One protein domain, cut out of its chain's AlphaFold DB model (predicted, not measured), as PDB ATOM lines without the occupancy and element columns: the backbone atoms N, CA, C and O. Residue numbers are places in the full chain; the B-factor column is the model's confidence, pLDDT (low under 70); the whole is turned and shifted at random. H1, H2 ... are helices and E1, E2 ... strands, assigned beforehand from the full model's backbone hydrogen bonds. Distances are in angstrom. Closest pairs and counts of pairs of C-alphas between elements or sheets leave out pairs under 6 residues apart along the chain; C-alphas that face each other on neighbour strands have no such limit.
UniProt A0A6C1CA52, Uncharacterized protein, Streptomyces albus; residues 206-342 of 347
ATOM      1  N   THR A 206     308.766 222.169 391.068       84.44
ATOM      2  CA  THR A 206     307.994 221.202 390.280       84.44
ATOM      3  C   THR A 206     307.312 221.806 389.057       84.44
ATOM      4  O   THR A 206     307.330 221.193 387.991       84.44
ATOM      5  N   ASP A 207     306.756 223.015 389.162       86.56
ATOM      6  CA  ASP A 207     306.114 223.677 388.023       86.56
ATOM      7  C   ASP A 207     307.145 224.008 386.933       86.56
ATOM      8  O   ASP A 207     306.901 223.786 385.744       86.56
ATOM      9  N   VAL A 208     308.332 224.473 387.341       89.75
ATOM     10  CA  VAL A 208     309.436 224.789 386.423       89.75
ATOM     11  C   VAL A 208     309.983 223.525 385.760       89.75
ATOM     12  O   VAL A 208     310.197 223.507 384.547       89.75
ATOM     13  N   LEU A 209     310.145 222.438 386.519       88.00
ATOM     14  CA  LEU A 209     310.594 221.143 386.005       88.00
ATOM     15  C   LEU A 209     309.610 220.566 384.977       88.00
ATOM     16  O   LEU A 209     310.032 220.121 383.908       88.00
ATOM     17  N   LEU A 210     308.304 220.627 385.253       82.50
ATOM     18  CA  LEU A 210     307.264 220.205 384.308       82.50
ATOM     19  C   LEU A 210     307.262 221.078 383.042       82.50
ATOM     20  O   LEU A 210     307.130 220.562 381.932       82.50
ATOM     21  N   ARG A 211     307.485 222.392 383.170       85.31
ATOM     22  CA  ARG A 211     307.609 223.306 382.021       85.31
ATOM     23  C   ARG A 211     308.830 222.981 381.155       85.31
ATOM     24  O   ARG A 211     308.691 222.894 379.933       85.31
ATOM     25  N   ILE A 212     309.996 222.745 381.765       87.31
ATOM     26  CA  ILE A 212     311.204 222.288 381.058       87.31
ATOM     27  C   ILE A 212     310.912 220.979 380.333       87.31
ATOM     28  O   ILE A 212     311.174 220.875 379.136       87.31
ATOM     29  N   PHE A 213     310.315 220.003 381.014       81.19
ATOM     30  CA  PHE A 213     309.905 218.731 380.424       81.19
ATOM     31  C   PHE A 213     309.020 218.926 379.177       81.19
ATOM     32  O   PHE A 213     309.280 218.340 378.125       81.19
ATOM     33  N   HIS A 214     308.018 219.806 379.233       77.25
ATOM     34  CA  HIS A 214     307.110 220.033 378.106       77.25
ATOM     35  C   HIS A 214     307.778 220.710 376.899       77.25
ATOM     36  O   HIS A 214     307.582 220.300 375.746       77.25
ATOM     37  N   HIS A 215     308.589 221.738 377.141       78.06
ATOM     38  CA  HIS A 215     309.304 222.440 376.075       78.06
ATOM     39  C   HIS A 215     310.396 221.571 375.449       78.06
ATOM     40  O   HIS A 215     310.459 221.419 374.224       78.06
ATOM     41  N   THR A 216     311.188 220.900 376.286       73.25
ATOM     42  CA  THR A 216     312.221 219.977 375.815       73.25
ATOM     43  C   THR A 216     311.626 218.844 374.992       73.25
ATOM     44  O   THR A 216     312.205 218.540 373.950       73.25
ATOM     45  N   PHE A 217     310.456 218.290 375.346       70.31
ATOM     46  CA  PHE A 217     309.757 217.292 374.527       70.31
ATOM     47  C   PHE A 217     309.289 217.815 373.175       70.31
ATOM     48  O   PHE A 217     309.521 217.176 372.143       70.31
ATOM     49  N   SER A 218     308.631 218.976 373.168       66.69
ATOM     50  CA  SER A 218     308.118 219.588 371.937       66.69
ATOM     51  C   SER A 218     309.243 219.987 370.971       66.69
ATOM     52  O   SER A 218     308.982 220.323 369.818       66.69
ATOM     53  N   GLY A 219     310.502 219.891 371.419       65.44
ATOM     54  CA  GLY A 219     311.677 220.291 370.657       65.44
ATOM     55  C   GLY A 219     311.799 221.807 370.571       65.44
ATOM     56  O   GLY A 219     312.462 222.299 369.664       65.44
ATOM     57  N   SER A 220     311.135 222.520 371.484       70.44
ATOM     58  CA  SER A 220     311.163 223.971 371.583       70.44
ATOM     59  C   SER A 220     312.123 224.422 372.679       70.44
ATOM     60  O   SER A 220     312.524 223.650 373.555       70.44
ATOM     61  N   THR A 221     312.505 225.692 372.616       81.88
ATOM     62  CA  THR A 221     313.224 226.363 373.695       81.88
ATOM     63  C   THR A 221     312.285 226.580 374.878       81.88
ATOM     64  O   THR A 221     311.115 226.912 374.682       81.88
ATOM     65  N   THR A 222     312.781 226.398 376.103       87.38
ATOM     66  CA  THR A 222     311.957 226.589 377.300       87.38
ATOM     67  C   THR A 222     311.764 228.074 377.553       87.38
ATOM     68  O   THR A 222     312.739 228.804 377.699       87.38
ATOM     69  N   LEU A 223     310.510 228.518 377.605       88.56
ATOM     70  CA  LEU A 223     310.161 229.904 377.901       88.56
ATOM     71  C   LEU A 223     309.838 230.052 379.388       88.56
ATOM     72  O   LEU A 223     308.794 229.563 379.829       88.56
ATOM     73  N   LEU A 224     310.713 230.725 380.135       91.06
ATOM     74  CA  LEU A 224     310.568 230.968 381.575       91.06
ATOM     75  C   LEU A 224     310.308 232.451 381.826       91.06
ATOM     76  O   LEU A 224     310.989 233.293 381.248       91.06
ATOM     77  N   ASN A 225     309.342 232.780 382.680       90.62
ATOM     78  CA  ASN A 225     309.227 234.144 383.199       90.62
ATOM     79  C   ASN A 225     310.248 234.378 384.328       90.62
ATOM     80  O   ASN A 225     310.920 233.447 384.778       90.62
ATOM     81  N   THR A 226     310.341 235.614 384.813       91.81
ATOM     82  CA  THR A 226     311.273 235.995 385.886       91.81
ATOM     83  C   THR A 226     311.109 235.142 387.149       91.81
ATOM     84  O   THR A 226     312.105 234.715 387.727       91.81
ATOM     85  N   ALA A 227     309.873 234.842 387.564       92.06
ATOM     86  CA  ALA A 227     309.609 234.050 388.767       92.06
ATOM     87  C   ALA A 227     310.054 232.584 388.605       92.06
ATOM     88  O   ALA A 227     310.689 232.020 389.492       92.06
ATOM     89  N   GLU A 228     309.769 231.972 387.455       93.25
ATOM     90  CA  GLU A 228     310.171 230.602 387.124       93.25
ATOM     91  C   GLU A 228     311.699 230.489 386.998       93.25
ATOM     92  O   GLU A 228     312.296 229.534 387.495       93.25
ATOM     93  N   ALA A 229     312.340 231.481 386.370       94.38
ATOM     94  CA  ALA A 229     313.792 231.552 386.253       94.38
ATOM     95  C   ALA A 229     314.466 231.703 387.626       94.38
ATOM     96  O   ALA A 229     315.457 231.024 387.892       94.38
ATOM     97  N   ALA A 230     313.910 232.537 388.511       94.56
ATOM     98  CA  ALA A 230     314.417 232.723 389.867       94.56
ATOM     99  C   ALA A 230     314.344 231.431 390.692       94.56
ATOM    100  O   ALA A 230     315.330 231.065 391.324       94.56
ATOM    101  N   VAL A 231     313.224 230.702 390.626       94.00
ATOM    102  CA  VAL A 231     313.068 229.407 391.313       94.00
ATOM    103  C   VAL A 231     314.093 228.380 390.828       94.00
ATOM    104  O   VAL A 231     314.687 227.671 391.639       94.00
ATOM    105  N   LEU A 232     314.335 228.298 389.515       94.38
ATOM    106  CA  LEU A 232     315.346 227.380 388.984       94.38
ATOM    107  C   LEU A 232     316.765 227.801 389.372       94.38
ATOM    108  O   LEU A 232     317.582 226.945 389.706       94.38
ATOM    109  N   LEU A 233     317.068 229.100 389.328       94.88
ATOM    110  CA  LEU A 233     318.374 229.616 389.719       94.88
ATOM    111  C   LEU A 233     318.662 229.315 391.192       94.88
ATOM    112  O   LEU A 233     319.734 228.802 391.489       94.88
ATOM    113  N   ASP A 234     317.713 229.578 392.089       93.19
ATOM    114  CA  ASP A 234     317.848 229.308 393.525       93.19
ATOM    115  C   ASP A 234     318.129 227.821 393.805       93.19
ATOM    116  O   ASP A 234     319.083 227.470 394.508       93.19
ATOM    117  N   ALA A 235     317.388 226.933 393.131       90.31
ATOM    118  CA  ALA A 235     317.626 225.497 393.201       90.31
ATOM    119  C   ALA A 235     319.041 225.117 392.729       90.31
ATOM    120  O   ALA A 235     319.692 224.297 393.368       90.31
ATOM    121  N   LEU A 236     319.542 225.719 391.644       90.94
ATOM    122  CA  LEU A 236     320.881 225.439 391.108       90.94
ATOM    123  C   LEU A 236     322.016 226.018 391.957       90.94
ATOM    124  O   LEU A 236     323.086 225.421 392.018       90.94
ATOM    125  N   LEU A 237     321.810 227.164 392.608       90.19
ATOM    126  CA  LEU A 237     322.812 227.767 393.496       90.19
ATOM    127  C   LEU A 237     323.049 226.931 394.758       90.19
ATOM    128  O   LEU A 237     324.124 227.013 395.350       90.19
ATOM    129  N   SER A 238     322.076 226.101 395.130       84.31
ATOM    130  CA  SER A 238     322.187 225.136 396.226       84.31
ATOM    131  C   SER A 238     322.935 223.852 395.829       84.31
ATOM    132  O   SER A 238     323.217 223.013 396.683       84.31
ATOM    133  N   VAL A 239     323.273 223.683 394.545       82.38
ATOM    134  CA  VAL A 239     323.984 222.510 394.022       82.38
ATOM    135  C   VAL A 239     325.486 222.799 393.929       82.38
ATOM    136  O   VAL A 239     325.879 223.819 393.357       82.38
ATOM    137  N   PRO A 240     326.366 221.900 394.412       75.81
ATOM    138  CA  PRO A 240     327.790 221.998 394.120       75.81
ATOM    139  C   PRO A 240     328.011 221.859 392.611       75.81
ATOM    140  O   PRO A 240     327.764 220.802 392.030       75.81
ATOM    141  N   VAL A 241     328.454 222.938 391.968       67.38
ATOM    142  CA  VAL A 241     328.656 222.970 390.518       67.38
ATOM    143  C   VAL A 241     329.881 222.122 390.158       67.38
ATOM    144  O   VAL A 241     330.984 222.469 390.585       67.38
ATOM    145  N   PRO A 242     329.735 221.032 389.380       66.25
ATOM    146  CA  PRO A 242     330.880 220.257 388.922       66.25
ATOM    147  C   PRO A 242     331.788 221.136 388.059       66.25
ATOM    148  O   PRO A 242     331.320 221.816 387.139       66.25
ATOM    149  N   GLU A 243     333.092 221.128 388.335       66.38
ATOM    150  CA  GLU A 243     334.061 221.813 387.482       66.38
ATOM    151  C   GLU A 243     333.995 221.232 386.059       66.38
ATOM    152  O   GLU A 243     334.145 220.028 385.857       66.38
ATOM    153  N   GLY A 244     333.762 222.092 385.063       70.88
ATOM    154  CA  GLY A 244     333.812 221.719 383.646       70.88
ATOM    155  C   GLY A 244     332.475 221.425 382.954       70.88
ATOM    156  O   GLY A 244     332.495 221.175 381.748       70.88
ATOM    157  N   ASP A 245     331.322 221.505 383.628       83.50
ATOM    158  CA  ASP A 245     330.025 221.426 382.930       83.50
ATOM    159  C   ASP A 245     329.678 222.768 382.254       83.50
ATOM    160  O   ASP A 245     329.083 223.674 382.846       83.50
ATOM    161  N   GLY A 246     330.082 222.900 380.987       88.69
ATOM    162  CA  GLY A 246     329.848 224.104 380.188       88.69
ATOM    163  C   GLY A 246     328.366 224.433 379.977       88.69
ATOM    164  O   GLY A 246     328.012 225.609 379.944       88.69
ATOM    165  N   HIS A 247     327.486 223.428 379.897       91.25
ATOM    166  CA  HIS A 247     326.051 223.652 379.696       91.25
ATOM    167  C   HIS A 247     325.350 224.088 380.982       91.25
ATOM    168  O   HIS A 247     324.434 224.910 380.932       91.25
ATOM    169  N   LEU A 248     325.789 223.594 382.139       91.25
ATOM    170  CA  LEU A 248     325.299 224.069 383.430       91.25
ATOM    171  C   LEU A 248     325.708 225.528 383.687       91.25
ATOM    172  O   LEU A 248     324.892 226.330 384.142       91.25
ATOM    173  N   GLN A 249     326.944 225.905 383.343       91.69
ATOM    174  CA  GLN A 249     327.393 227.301 383.427       91.69
ATOM    175  C   GLN A 249     326.629 228.220 382.465       91.69
ATOM    176  O   GLN A 249     326.263 229.343 382.829       91.69
ATOM    177  N   GLU A 250     326.343 227.735 381.256       93.44
ATOM    178  CA  GLU A 250     325.480 228.421 380.295       93.44
ATOM    179  C   GLU A 250     324.069 228.628 380.872       93.44
ATOM    180  O   GLU A 250     323.542 229.737 380.796       93.44
ATOM    181  N   ALA A 251     323.491 227.615 381.531       94.06
ATOM    182  CA  ALA A 251     322.188 227.723 382.190       94.06
ATOM    183  C   ALA A 251     322.189 228.782 383.303       94.06
ATOM    184  O   ALA A 251     321.329 229.661 383.310       94.06
ATOM    185  N   LEU A 252     323.170 228.744 384.211       94.44
ATOM    186  CA  LEU A 252     323.313 229.721 385.298       94.44
ATOM    187  C   LEU A 252     323.453 231.153 384.769       94.44
ATOM    188  O   LEU A 252     322.853 232.084 385.309       94.44
ATOM    189  N   THR A 253     324.236 231.332 383.706       94.06
ATOM    190  CA  THR A 253     324.439 232.638 383.068       94.06
ATOM    191  C   THR A 253     323.153 233.137 382.418       94.06
ATOM    192  O   THR A 253     322.747 234.273 382.666       94.06
ATOM    193  N   ALA A 254     322.480 232.281 381.643       94.56
ATOM    194  CA  ALA A 254     321.228 232.616 380.976       94.56
ATOM    195  C   ALA A 254     320.121 232.976 381.978       94.56
ATOM    196  O   ALA A 254     319.393 233.937 381.753       94.56
ATOM    197  N   LEU A 255     320.016 232.249 383.098       95.94
ATOM    198  CA  LEU A 255     319.031 232.527 384.148       95.94
ATOM    199  C   LEU A 255     319.274 233.882 384.816       95.94
ATOM    200  O   LEU A 255     318.340 234.666 384.948       95.94
ATOM    201  N   ARG A 256     320.523 234.192 385.187       95.69
ATOM    202  CA  ARG A 256     320.873 235.498 385.774       95.69
ATOM    203  C   ARG A 256     320.543 236.648 384.824       95.69
ATOM    204  O   ARG A 256     319.862 237.585 385.220       95.69
ATOM    205  N   GLN A 257     320.965 236.536 383.565       94.50
ATOM    206  CA  GLN A 257     320.691 237.554 382.549       94.50
ATOM    207  C   GLN A 257     319.190 237.704 382.283       94.50
ATOM    208  O   GLN A 257     318.698 238.821 382.191       94.50
ATOM    209  N   GLY A 258     318.455 236.593 382.195       92.12
ATOM    210  CA  GLY A 258     317.016 236.600 381.951       92.12
ATOM    211  C   GLY A 258     316.190 237.190 383.097       92.12
ATOM    212  O   GLY A 258     315.134 237.754 382.840       92.12
ATOM    213  N   ILE A 259     316.661 237.091 384.345       93.69
ATOM    214  CA  ILE A 259     316.006 237.708 385.510       93.69
ATOM    215  C   ILE A 259     316.187 239.233 385.516       93.69
ATOM    216  O   ILE A 259     315.274 239.951 385.917       93.69
ATOM    217  N   GLU A 260     317.350 239.724 385.084       92.38
ATOM    218  CA  GLU A 260     317.667 241.160 385.028       92.38
ATOM    219  C   GLU A 260     317.145 241.848 383.756       92.38
ATOM    220  O   GLU A 260     317.095 243.078 383.687       92.38
ATOM    221  N   ALA A 261     316.777 241.065 382.741       89.56
ATOM    222  CA  ALA A 261     316.318 241.562 381.456       89.56
ATOM    223  C   ALA A 261     314.963 242.297 381.563       89.56
ATOM    224  O   ALA A 261     314.105 241.919 382.364       89.56
ATOM    225  N   PRO A 262     314.730 243.341 380.742       85.56
ATOM    226  CA  PRO A 262     313.445 244.038 380.697       85.56
ATOM    227  C   PRO A 262     312.326 243.198 380.059       85.56
ATOM    228  O   PRO A 262     311.147 243.511 380.233       85.56
ATOM    229  N   GLU A 263     312.666 242.161 379.290       86.81
ATOM    230  CA  GLU A 263     311.696 241.257 378.685       86.81
ATOM    231  C   GLU A 263     311.009 240.365 379.739       86.81
ATOM    232  O   GLU A 263     311.674 239.778 380.590       86.81
ATOM    233  N   PRO A 264     309.679 240.156 379.654       81.12
ATOM    234  CA  PRO A 264     308.931 239.396 380.663       81.12
ATOM    235  C   PRO A 264     309.222 237.884 380.654       81.12
ATOM    236  O   PRO A 264     308.775 237.153 381.541       81.12
ATOM    237  N   VAL A 265     309.911 237.390 379.622       88.19
ATOM    238  CA  VAL A 265     310.175 235.968 379.395       88.19
ATOM    239  C   VAL A 265     311.571 235.790 378.804       88.19
ATOM    240  O   VAL A 265     311.901 236.405 377.793       88.19
ATOM    241  N   MET A 266     312.346 234.873 379.380       91.25
ATOM    242  CA  MET A 266     313.634 234.425 378.859       91.25
ATOM    243  C   MET A 266     313.530 233.068 378.157       91.25
ATOM    244  O   MET A 266     312.621 232.268 378.396       91.25
ATOM    245  N   GLN A 267     314.515 232.791 377.309       91.44
ATOM    246  CA  GLN A 267     314.655 231.525 376.605       91.44
ATOM    247  C   GLN A 267     315.775 230.689 377.227       91.44
ATOM    248  O   GLN A 267     316.915 231.137 377.294       91.44
ATOM    249  N   LEU A 268     315.467 229.459 377.638       92.12
ATOM    250  CA  LEU A 268     316.450 228.478 378.087       92.12
ATOM    251  C   LEU A 268     316.561 227.341 377.065       92.12
ATOM    252  O   LEU A 268     315.632 226.544 376.875       92.12
ATOM    253  N   SER A 269     317.710 227.295 376.391       89.25
ATOM    254  CA  SER A 269     318.048 226.305 375.363       89.25
ATOM    255  C   SER A 269     318.023 224.869 375.895       89.25
ATOM    256  O   SER A 269     318.188 224.618 377.086       89.25
ATOM    257  N   TYR A 270     317.855 223.908 374.982       85.75
ATOM    258  CA  TYR A 270     317.693 222.487 375.312       85.75
ATOM    259  C   TYR A 270     318.838 221.908 376.163       85.75
ATOM    260  O   TYR A 270     318.571 221.294 377.194       85.75
ATOM    261  N   HIS A 271     320.098 222.093 375.750       87.62
ATOM    262  CA  HIS A 271     321.251 221.527 376.464       87.62
ATOM    263  C   HIS A 271     321.445 222.150 377.860       87.62
ATOM    264  O   HIS A 271     321.527 221.382 378.820       87.62
ATOM    265  N   PRO A 272     321.404 223.490 378.021       91.25
ATOM    266  CA  PRO A 272     321.375 224.127 379.339       91.25
ATOM    267  C   PRO A 272     320.223 223.664 380.237       91.25
ATOM    268  O   PRO A 272     320.442 223.352 381.405       91.25
ATOM    269  N   ALA A 273     319.000 223.555 379.704       90.69
ATOM    270  CA  ALA A 273     317.845 223.088 380.474       90.69
ATOM    271  C   ALA A 273     318.028 221.644 380.973       90.69
ATOM    272  O   ALA A 273     317.700 221.330 382.115       90.69
ATOM    273  N   HIS A 274     318.587 220.771 380.133       87.81
ATOM    274  CA  HIS A 274     318.888 219.391 380.500       87.81
ATOM    275  C   HIS A 274     319.972 219.305 381.583       87.81
ATOM    276  O   HIS A 274     319.812 218.565 382.553       87.81
ATOM    277  N   ALA A 275     321.062 220.065 381.435       89.50
ATOM    278  CA  ALA A 275     322.142 220.116 382.419       89.50
ATOM    279  C   ALA A 275     321.645 220.636 383.777       89.50
ATOM    280  O   ALA A 275     321.956 220.048 384.811       89.50
ATOM    281  N   ALA A 276     320.789 221.665 383.774       91.25
ATOM    282  CA  ALA A 276     320.155 222.181 384.981       91.25
ATOM    283  C   ALA A 276     319.348 221.099 385.719       91.25
ATOM    284  O   ALA A 276     319.566 220.872 386.906       91.25
ATOM    285  N   VAL A 277     318.457 220.379 385.025       90.38
ATOM    286  CA  VAL A 277     317.667 219.306 385.655       90.38
ATOM    287  C   VAL A 277     318.562 218.187 386.195       90.38
ATOM    288  O   VAL A 277     318.340 217.711 387.307       90.38
ATOM    289  N   ALA A 278     319.586 217.780 385.439       88.31
ATOM    290  CA  ALA A 278     320.523 216.744 385.867       88.31
ATOM    291  C   ALA A 278     321.305 217.153 387.128       88.31
ATOM    292  O   ALA A 278     321.475 216.332 388.034       88.31
ATOM    293  N   ALA A 279     321.732 218.414 387.214       89.19
ATOM    294  CA  ALA A 279     322.428 218.956 388.377       89.19
ATOM    295  C   ALA A 279     321.530 218.951 389.624       89.19
ATOM    296  O   ALA A 279     321.920 218.400 390.654       89.19
ATOM    297  N   VAL A 280     320.299 219.471 389.510       88.50
ATOM    298  CA  VAL A 280     319.319 219.479 390.613       88.50
ATOM    299  C   VAL A 280     318.980 218.053 391.064       88.50
ATOM    300  O   VAL A 280     318.907 217.783 392.260       88.50
ATOM    301  N   HIS A 281     318.824 217.113 390.127       87.06
ATOM    302  CA  HIS A 281     318.563 215.706 390.444       87.06
ATOM    303  C   HIS A 281     319.735 215.032 391.171       87.06
ATOM    304  O   HIS A 281     319.523 214.335 392.160       87.06
ATOM    305  N   THR A 282     320.968 215.256 390.710       83.75
ATOM    306  CA  THR A 282     322.176 214.624 391.276       83.75
ATOM    307  C   THR A 282     322.484 215.123 392.682       83.75
ATOM    308  O   THR A 282     322.955 214.351 393.514       83.75
ATOM    309  N   ALA A 283     322.193 216.395 392.964       77.81
ATOM    310  CA  ALA A 283     322.371 216.964 394.294       77.81
ATOM    311  C   ALA A 283     321.512 216.263 395.356       77.81
ATOM    312  O   ALA A 283     321.894 216.249 396.523       77.81
ATOM    313  N   GLY A 284     320.388 215.662 394.939       68.56
ATOM    314  CA  GLY A 284     319.379 215.100 395.825       68.56
ATOM    315  C   GLY A 284     318.705 216.228 396.605       68.56
ATOM    316  O   GLY A 284     319.353 216.840 397.450       68.56
ATOM    317  N   PRO A 285     317.428 216.558 396.359       59.25
ATOM    318  CA  PRO A 285     316.802 217.653 397.082       59.25
ATOM    319  C   PRO A 285     316.774 217.341 398.586       59.25
ATOM    320  O   PRO A 285     315.958 216.543 399.041       59.25
ATOM    321  N   GLN A 286     317.674 217.957 399.359       53.09
ATOM    322  CA  GLN A 286     317.763 217.751 400.809       53.09
ATOM    323  C   GLN A 286     316.561 218.361 401.554       53.09
ATOM    324  O   GLN A 286     316.299 217.973 402.688       53.09
ATOM    325  N   GLU A 287     315.795 219.246 400.903       49.22
ATOM    326  CA  GLU A 287     314.652 219.961 401.498       49.22
ATOM    327  C   GLU A 287     313.392 220.023 400.612       49.22
ATOM    328  O   GLU A 287     312.419 220.680 400.979       49.22
ATOM    329  N   ALA A 288     313.348 219.350 399.455       52.75
ATOM    330  CA  ALA A 288     312.123 219.394 398.653       52.75
ATOM    331  C   ALA A 288     311.033 218.521 399.290       52.75
ATOM    332  O   ALA A 288     311.297 217.410 399.759       52.75
ATOM    333  N   ALA A 289     309.790 219.009 399.283       59.19
ATOM    334  CA  ALA A 289     308.644 218.210 399.699       59.19
ATOM    335  C   ALA A 289     308.643 216.874 398.930       59.19
ATOM    336  O   ALA A 289     308.996 216.841 397.753       59.19
ATOM    337  N   ALA A 290     308.225 215.771 399.561       59.62
ATOM    338  CA  ALA A 290     308.309 214.426 398.968       59.62
ATOM    339  C   ALA A 290     307.715 214.322 397.540       59.62
ATOM    340  O   ALA A 290     308.180 213.521 396.730       59.62
ATOM    341  N   GLY A 291     306.722 215.160 397.214       62.81
ATOM    342  CA  GLY A 291     306.150 215.266 395.867       62.81
ATOM    343  C   GLY A 291     307.088 215.877 394.816       62.81
ATOM    344  O   GLY A 291     307.110 215.408 393.680       62.81
ATOM    345  N   ASP A 292     307.903 216.865 395.185       68.50
ATOM    346  CA  ASP A 292     308.823 217.559 394.276       68.50
ATOM    347  C   ASP A 292     310.013 216.661 393.897       68.50
ATOM    348  O   ASP A 292     310.429 216.628 392.738       68.50
ATOM    349  N   ALA A 293     310.510 215.861 394.847       73.25
ATOM    350  CA  ALA A 293     311.559 214.873 394.593       73.25
ATOM    351  C   ALA A 293     311.103 213.798 393.590       73.25
ATOM    352  O   ALA A 293     311.840 213.461 392.666       73.25
ATOM    353  N   ALA A 294     309.865 213.305 393.718       74.56
ATOM    354  CA  ALA A 294     309.311 212.313 392.798       74.56
ATOM    355  C   ALA A 294     309.156 212.862 391.370       74.56
ATOM    356  O   ALA A 294     309.478 212.164 390.404       74.56
ATOM    357  N   VAL A 295     308.699 214.112 391.218       77.50
ATOM    358  CA  VAL A 295     308.607 214.749 389.896       77.50
ATOM    359  C   VAL A 295     309.991 215.019 389.320       77.50
ATOM    360  O   VAL A 295     310.211 214.725 388.150       77.50
ATOM    361  N   LEU A 296     310.945 215.503 390.118       82.88
ATOM    362  CA  LEU A 296     312.324 215.707 389.679       82.88
ATOM    363  C   LEU A 296     312.969 214.408 389.187       82.88
ATOM    364  O   LEU A 296     313.544 214.403 388.101       82.88
ATOM    365  N   THR A 297     312.835 213.307 389.930       81.38
ATOM    366  CA  THR A 297     313.312 211.988 389.491       81.38
ATOM    367  C   THR A 297     312.630 211.555 388.201       81.38
ATOM    368  O   THR A 297     313.314 211.136 387.271       81.38
ATOM    369  N   ALA A 298     311.306 211.714 388.094       77.69
ATOM    370  CA  ALA A 298     310.586 211.372 386.873       77.69
ATOM    371  C   ALA A 298     311.048 212.217 385.676       77.69
ATOM    372  O   ALA A 298     311.284 211.661 384.609       77.69
ATOM    373  N   VAL A 299     311.229 213.533 385.833       82.06
ATOM    374  CA  VAL A 299     311.715 214.416 384.759       82.06
ATOM    375  C   VAL A 299     313.156 214.069 384.385       82.06
ATOM    376  O   VAL A 299     313.446 213.943 383.200       82.06
ATOM    377  N   ALA A 300     314.052 213.880 385.354       82.75
ATOM    378  CA  ALA A 300     315.456 213.564 385.098       82.75
ATOM    379  C   ALA A 300     315.629 212.203 384.409       82.75
ATOM    380  O   ALA A 300     316.306 212.122 383.383       82.75
ATOM    381  N   GLN A 301     314.964 211.158 384.921       76.94
ATOM    382  CA  GLN A 301     314.912 209.842 384.278       76.94
ATOM    383  C   GLN A 301     314.413 209.979 382.844       76.94
ATOM    384  O   GLN A 301     314.998 209.420 381.928       76.94
ATOM    385  N   HIS A 302     313.358 210.757 382.636       73.12
ATOM    386  CA  HIS A 302     312.721 210.839 381.339       73.12
ATOM    387  C   HIS A 302     313.500 211.668 380.313       73.12
ATOM    388  O   HIS A 302     313.558 211.310 379.139       73.12
ATOM    389  N   LEU A 303     314.163 212.743 380.745       76.56
ATOM    390  CA  LEU A 303     315.123 213.469 379.913       76.56
ATOM    391  C   LEU A 303     316.286 212.556 379.483       76.56
ATOM    392  O   LEU A 303     316.704 212.618 378.324       76.56
ATOM    393  N   ALA A 304     316.757 211.678 380.378       73.38
ATOM    394  CA  ALA A 304     317.781 210.681 380.070       73.38
ATOM    395  C   ALA A 304     317.260 209.585 379.121       73.38
ATOM    396  O   ALA A 304     317.902 209.288 378.113       73.38
ATOM    397  N   GLU A 305     316.068 209.040 379.385       64.88
ATOM    398  CA  GLU A 305     315.378 208.095 378.502       64.88
ATOM    399  C   GLU A 305     315.171 208.685 377.111       64.88
ATOM    400  O   GLU A 305     315.338 207.965 376.148       64.88
ATOM    401  N   TRP A 306     314.873 209.977 376.963       65.56
ATOM    402  CA  TRP A 306     314.659 210.610 375.657       65.56
ATOM    403  C   TRP A 306     315.916 210.839 374.825       65.56
ATOM    404  O   TRP A 306     315.813 210.997 373.605       65.56
ATOM    405  N   GLN A 307     317.091 210.923 375.451       63.44
ATOM    406  CA  GLN A 307     318.346 210.841 374.700       63.44
ATOM    407  C   GLN A 307     318.583 209.417 374.197       63.44
ATOM    408  O   GLN A 307     319.266 209.219 373.192       63.44
ATOM    409  N   HIS A 308     318.000 208.435 374.879       58.62
ATOM    410  CA  HIS A 308     318.080 207.045 374.512       58.62
ATOM    411  C   HIS A 308     316.944 206.709 373.533       58.62
ATOM    412  O   HIS A 308     315.761 206.883 373.791       58.62
ATOM    413  N   ASN A 309     317.284 206.205 372.357       64.56
ATOM    414  CA  ASN A 309     316.315 205.547 371.491       64.56
ATOM    415  C   ASN A 309     316.519 204.040 371.674       64.56
ATOM    416  O   ASN A 309     317.109 203.418 370.791       64.56
ATOM    417  N   PRO A 310     316.143 203.444 372.829       63.50
ATOM    418  CA  PRO A 310     316.518 202.063 373.146       63.50
ATOM    419  C   PRO A 310     316.012 201.065 372.104       63.50
ATOM    420  O   PRO A 310     316.579 199.989 371.959       63.50
ATOM    421  N   GLN A 311     314.943 201.427 371.392       71.69
ATOM    422  CA  GLN A 311     314.300 200.603 370.373       71.69
ATOM    423  C   GLN A 311     314.733 200.963 368.942       71.69
ATOM    424  O   GLN A 311     314.133 200.468 367.993       71.69
ATOM    425  N   ASP A 312     315.723 201.851 368.782       79.50
ATOM    426  CA  ASP A 312     316.243 202.336 367.496       79.50
ATOM    427  C   ASP A 312     315.138 202.753 366.501       79.50
ATOM    428  O   ASP A 312     315.165 202.474 365.302       79.50
ATOM    429  N   ILE A 313     314.101 203.420 367.017       82.44
ATOM    430  CA  ILE A 313     312.993 203.932 366.215       82.44
ATOM    431  C   ILE A 313     313.518 205.013 365.272       82.44
ATOM    432  O   ILE A 313     313.927 206.091 365.706       82.44
ATOM    433  N   ASP A 314     313.450 204.733 363.975       85.56
ATOM    434  CA  ASP A 314     313.890 205.630 362.912       85.56
ATOM    435  C   ASP A 314     313.106 206.957 362.918       85.56
ATOM    436  O   ASP A 314     311.908 207.008 362.614       85.56
ATOM    437  N   GLN A 315     313.807 208.049 363.237       84.25
ATOM    438  CA  GLN A 315     313.251 209.401 363.271       84.25
ATOM    439  C   GLN A 315     312.704 209.848 361.908       84.25
ATOM    440  O   GLN A 315     311.715 210.583 361.867       84.25
ATOM    441  N   ALA A 316     313.291 209.391 360.797       89.00
ATOM    442  CA  ALA A 316     312.902 209.818 359.452       89.00
ATOM    443  C   ALA A 316     311.485 209.364 359.058       89.00
ATOM    444  O   ALA A 316     310.880 209.940 358.154       89.00
ATOM    445  N   ARG A 317     310.921 208.368 359.757       88.88
ATOM    446  CA  ARG A 317     309.559 207.857 359.513       88.88
ATOM    447  C   ARG A 317     308.455 208.752 360.065       88.88
ATOM    448  O   ARG A 317     307.282 208.519 359.775       88.88
ATOM    449  N   TYR A 318     308.802 209.767 360.849       84.56
ATOM    450  CA  TYR A 318     307.836 210.622 361.522       84.56
ATOM    451  C   TYR A 318     307.862 212.033 360.953       84.56
ATOM    452  O   TYR A 318     308.909 212.628 360.717       84.56
ATOM    453  N   ARG A 319     306.669 212.616 360.797       83.12
ATOM    454  CA  ARG A 319     306.488 213.965 360.240       83.12
ATOM    455  C   ARG A 319     307.208 215.054 361.042       83.12
ATOM    456  O   ARG A 319     307.534 216.102 360.493       83.12
ATOM    457  N   ASN A 320     307.375 214.859 362.346       79.56
ATOM    458  CA  ASN A 320     308.072 215.795 363.215       79.56
ATOM    459  C   ASN A 320     308.653 215.076 364.441       79.56
ATOM    460  O   ASN A 320     308.287 213.942 364.759       79.56
ATOM    461  N   ARG A 321     309.535 215.785 365.153       76.44
ATOM    462  CA  ARG A 321     310.221 215.294 366.356       76.44
ATOM    463  C   ARG A 321     309.260 214.897 367.482       76.44
ATOM    464  O   ARG A 321     309.583 213.995 368.241       76.44
ATOM    465  N   ILE A 322     308.101 215.549 367.580       75.94
ATOM    466  CA  ILE A 322     307.095 215.289 368.620       75.94
ATOM    467  C   ILE A 322     306.512 213.888 368.434       75.94
ATOM    468  O   ILE A 322     306.553 213.084 369.356       75.94
ATOM    469  N   LEU A 323     306.040 213.575 367.225       78.44
ATOM    470  CA  LEU A 323     305.464 212.268 366.901       78.44
ATOM    471  C   LEU A 323     306.498 211.145 367.015       78.44
ATOM    472  O   LEU A 323     306.182 210.072 367.516       78.44
ATOM    473  N   TRP A 324     307.741 211.404 366.602       80.75
ATOM    474  CA  TRP A 324     308.834 210.452 366.804       80.75
ATOM    475  C   TRP A 324     309.068 210.164 368.289       80.75
ATOM    476  O   TRP A 324     309.111 209.007 368.695       80.75
ATOM    477  N   ARG A 325     309.156 211.206 369.123       75.62
ATOM    478  CA  ARG A 325     309.347 211.051 370.571       75.62
ATOM    479  C   ARG A 325     308.188 210.331 371.243       75.62
ATOM    480  O   ARG A 325     308.420 209.561 372.163       75.62
ATOM    481  N   GLN A 326     306.961 210.533 370.779       76.44
ATOM    482  CA  GLN A 326     305.823 209.759 371.269       76.44
ATOM    483  C   GLN A 326     305.931 208.287 370.939       76.44
ATOM    484  O   GLN A 326     305.706 207.469 371.820       76.44
ATOM    485  N   ALA A 327     306.338 207.949 369.720       79.00
ATOM    486  CA  ALA A 327     306.561 206.558 369.368       79.00
ATOM    487  C   ALA A 327     307.674 205.928 370.217       79.00
ATOM    488  O   ALA A 327     307.535 204.784 370.641       79.00
ATOM    489  N   VAL A 328     308.744 206.672 370.526       76.69
ATOM    490  CA  VAL A 328     309.769 206.215 371.480       76.69
ATOM    491  C   VAL A 328     309.143 205.908 372.843       76.69
ATOM    492  O   VAL A 328     309.402 204.845 373.404       76.69
ATOM    493  N   LEU A 329     308.254 206.772 373.340       72.19
ATOM    494  CA  LEU A 329     307.566 206.565 374.618       72.19
ATOM    495  C   LEU A 329     306.591 205.393 374.623       72.19
ATOM    496  O   LEU A 329     306.619 204.596 375.555       72.19
ATOM    497  N   GLU A 330     305.767 205.257 373.589       75.12
ATOM    498  CA  GLU A 330     304.822 204.143 373.444       75.12
ATOM    499  C   GLU A 330     305.531 202.782 373.416       75.12
ATOM    500  O   GLU A 330     304.963 201.781 373.843       75.12
ATOM    501  N   ASN A 331     306.783 202.747 372.948       75.12
ATOM    502  CA  ASN A 331     307.599 201.535 372.866       75.12
ATOM    503  C   ASN A 331     308.640 201.428 373.997       75.12
ATOM    504  O   ASN A 331     309.480 200.524 373.990       75.12
ATOM    505  N   THR A 332     308.611 202.330 374.981       72.50
ATOM    506  CA  THR A 332     309.483 202.247 376.157       72.50
ATOM    507  C   THR A 332     308.916 201.214 377.130       72.50
ATOM    508  O   THR A 332     307.799 201.360 377.614       72.50
ATOM    509  N   LEU A 333     309.693 200.170 377.439       68.88
ATOM    510  CA  LEU A 333     309.252 199.039 378.274       68.88
ATOM    511  C   LEU A 333     308.877 199.438 379.713       68.88
ATOM    512  O   LEU A 333     308.063 198.771 380.343       68.88
ATOM    513  N   THR A 334     309.482 200.504 380.240       70.06
ATOM    514  CA  THR A 334     309.254 201.010 381.604       70.06
ATOM    515  C   THR A 334     308.953 202.512 381.565       70.06
ATOM    516  O   THR A 334     309.804 203.325 381.908       70.06
ATOM    517  N   PRO A 335     307.755 202.917 381.104       66.25
ATOM    518  CA  PRO A 335     307.427 204.331 380.970       66.25
ATOM    519  C   PRO A 335     307.378 204.996 382.353       66.25
ATOM    520  O   PRO A 335     306.708 204.481 383.252       66.25
ATOM    521  N   THR A 336     308.044 206.148 382.525       64.44
ATOM    522  CA  THR A 336     307.928 206.951 383.757       64.44
ATOM    523  C   THR A 336     306.474 207.316 384.066       64.44
ATOM    524  O   THR A 336     305.611 207.340 383.185       64.44
ATOM    525  N   VAL A 337     306.196 207.666 385.325       65.56
ATOM    526  CA  VAL A 337     304.864 208.129 385.753       65.56
ATOM    527  C   VAL A 337     304.385 209.318 384.907       65.56
ATOM    528  O   VAL A 337     303.200 209.405 384.594       65.56
ATOM    529  N   LEU A 338     305.285 210.209 384.474       65.50
ATOM    530  CA  LEU A 338     304.939 211.328 383.588       65.50
ATOM    531  C   LEU A 338     304.606 210.861 382.163       65.50
ATOM    532  O   LEU A 338     303.650 211.363 381.571       65.50
ATOM    533  N   SER A 339     305.320 209.864 381.630       61.72
ATOM    534  CA  SER A 339     304.975 209.222 380.352       61.72
ATOM    535  C   SER A 339     303.585 208.599 380.397       61.72
ATOM    536  O   SER A 339     302.792 208.788 379.480       61.72
ATOM    537  N   GLN A 340     303.290 207.866 381.477       62.94
ATOM    538  CA  GLN A 340     302.015 207.173 381.678       62.94
ATOM    539  C   GLN A 340     300.850 208.148 381.811       62.94
ATOM    540  O   GLN A 340     299.736 207.847 381.393       62.94
ATOM    541  N   ARG A 341     301.112 209.347 382.340       62.53
ATOM    542  CA  ARG A 341     300.133 210.435 382.381       62.53
ATOM    543  C   ARG A 341     299.875 211.062 381.008       62.53
ATOM    544  O   ARG A 341     298.996 211.902 380.924       62.53
ATOM    545  N   GLY A 342     300.564 210.626 379.948       54.41
ATOM    546  CA  GLY A 342     300.263 210.955 378.550       54.41
ATOM    547  C   GLY A 342     301.180 211.999 377.906       54.41
ATOM    548  O   GLY A 342     300.790 212.674 376.952       54.41
TER     549      GLY A 342
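This is residues 206 to 342 of the 347 residues of an uncharacterized protein of Streptomyces albus (UniProt A0A6C1CA52). A short ribbon of two strands, E1 and E2, and the helical hairpin H2 and H3 make one end of a cluster of mostly crossed helices. H1 and H4 make the middle, H5 packs side by side with H1, and H6 and H7 make the opposite end. The printed part has 137 residues, with seven named helices and two named strands in the order H1 E1 H2 H3 E2 H4 H5 H6 H7; the sheet E1 - E2 is antiparallel and the class is mostly helix. The whole is compact, with a radius of gyration of the C-alphas of 15.3 A and spans of 42 by 32 by 29 A.

Strand E1 is residues 222 to 225 and strand E2 is residues 265 to 268. H1 is residues 206 to 218, 18.4 A long, and begins with C-alpha 206 at (307.994, 221.202, 390.280). H2 is residues 226 to 237, 16.1 A, and H3 is residues 246 to 260, 21.5 A. H4, residues 270 to 283, is 20.3 A long, and H5, residues 290 to 307, is the longest at 26.5 A. H6 is residues 321 to 330, 14.3 A. H7, residues 337 to 340, ends with C-alpha 340 at (302.015, 207.173, 381.678).

E1 and E2 are antiparallel neighbours at 146 degrees, with N 222 and O 268 3.0 A apart and N 266 and O 224 2.8 A apart, both within hydrogen-bond range. The closest C-alphas of H3 and E2 are those of Gly 258 and Met 266, 5.1 A apart. The hairpin H2 and H3 touches at Thr 226 and Ile 259, C-alphas 5.0 A apart, at a steep tilt of 40 degrees, opposite ways. H3, with residues 247 to 251 alone, touches H4 about perpendicular at 78 degrees; the closest C-alphas, of Ala 251 and Pro 272, are 4.7 A apart. H1 and H4 are the hubs, touching four helices each. H1 touches H5 at a shallow tilt of 17 degrees, the same way, closest at the C-alphas of Thr 206 and Asp 292, 5.5 A. H1, with residues 217 to 218 alone, touches H6, closest at the C-alphas of Ser 218 and Ile 322, 5.5 A. H7 touches residues 298 to 302 of H5, closest at the C-alphas of Leu 338 and Ala 298, 6.5 A. H3 and H6 are apart. In H1 to H6 every O i to N i+4 pair is within hydrogen-bond range; H7 is too short for such a pair.

The two C-alphas farthest apart, of Pro 262 and Leu 333, are 45.3 A apart. The printed part has no cut. The link from H5 to H6, residues 308 to 320, is long. Mean pLDDT of the printed part is 80.2; 29 residues are under 70, among them 284 to 292 and 335 to 342.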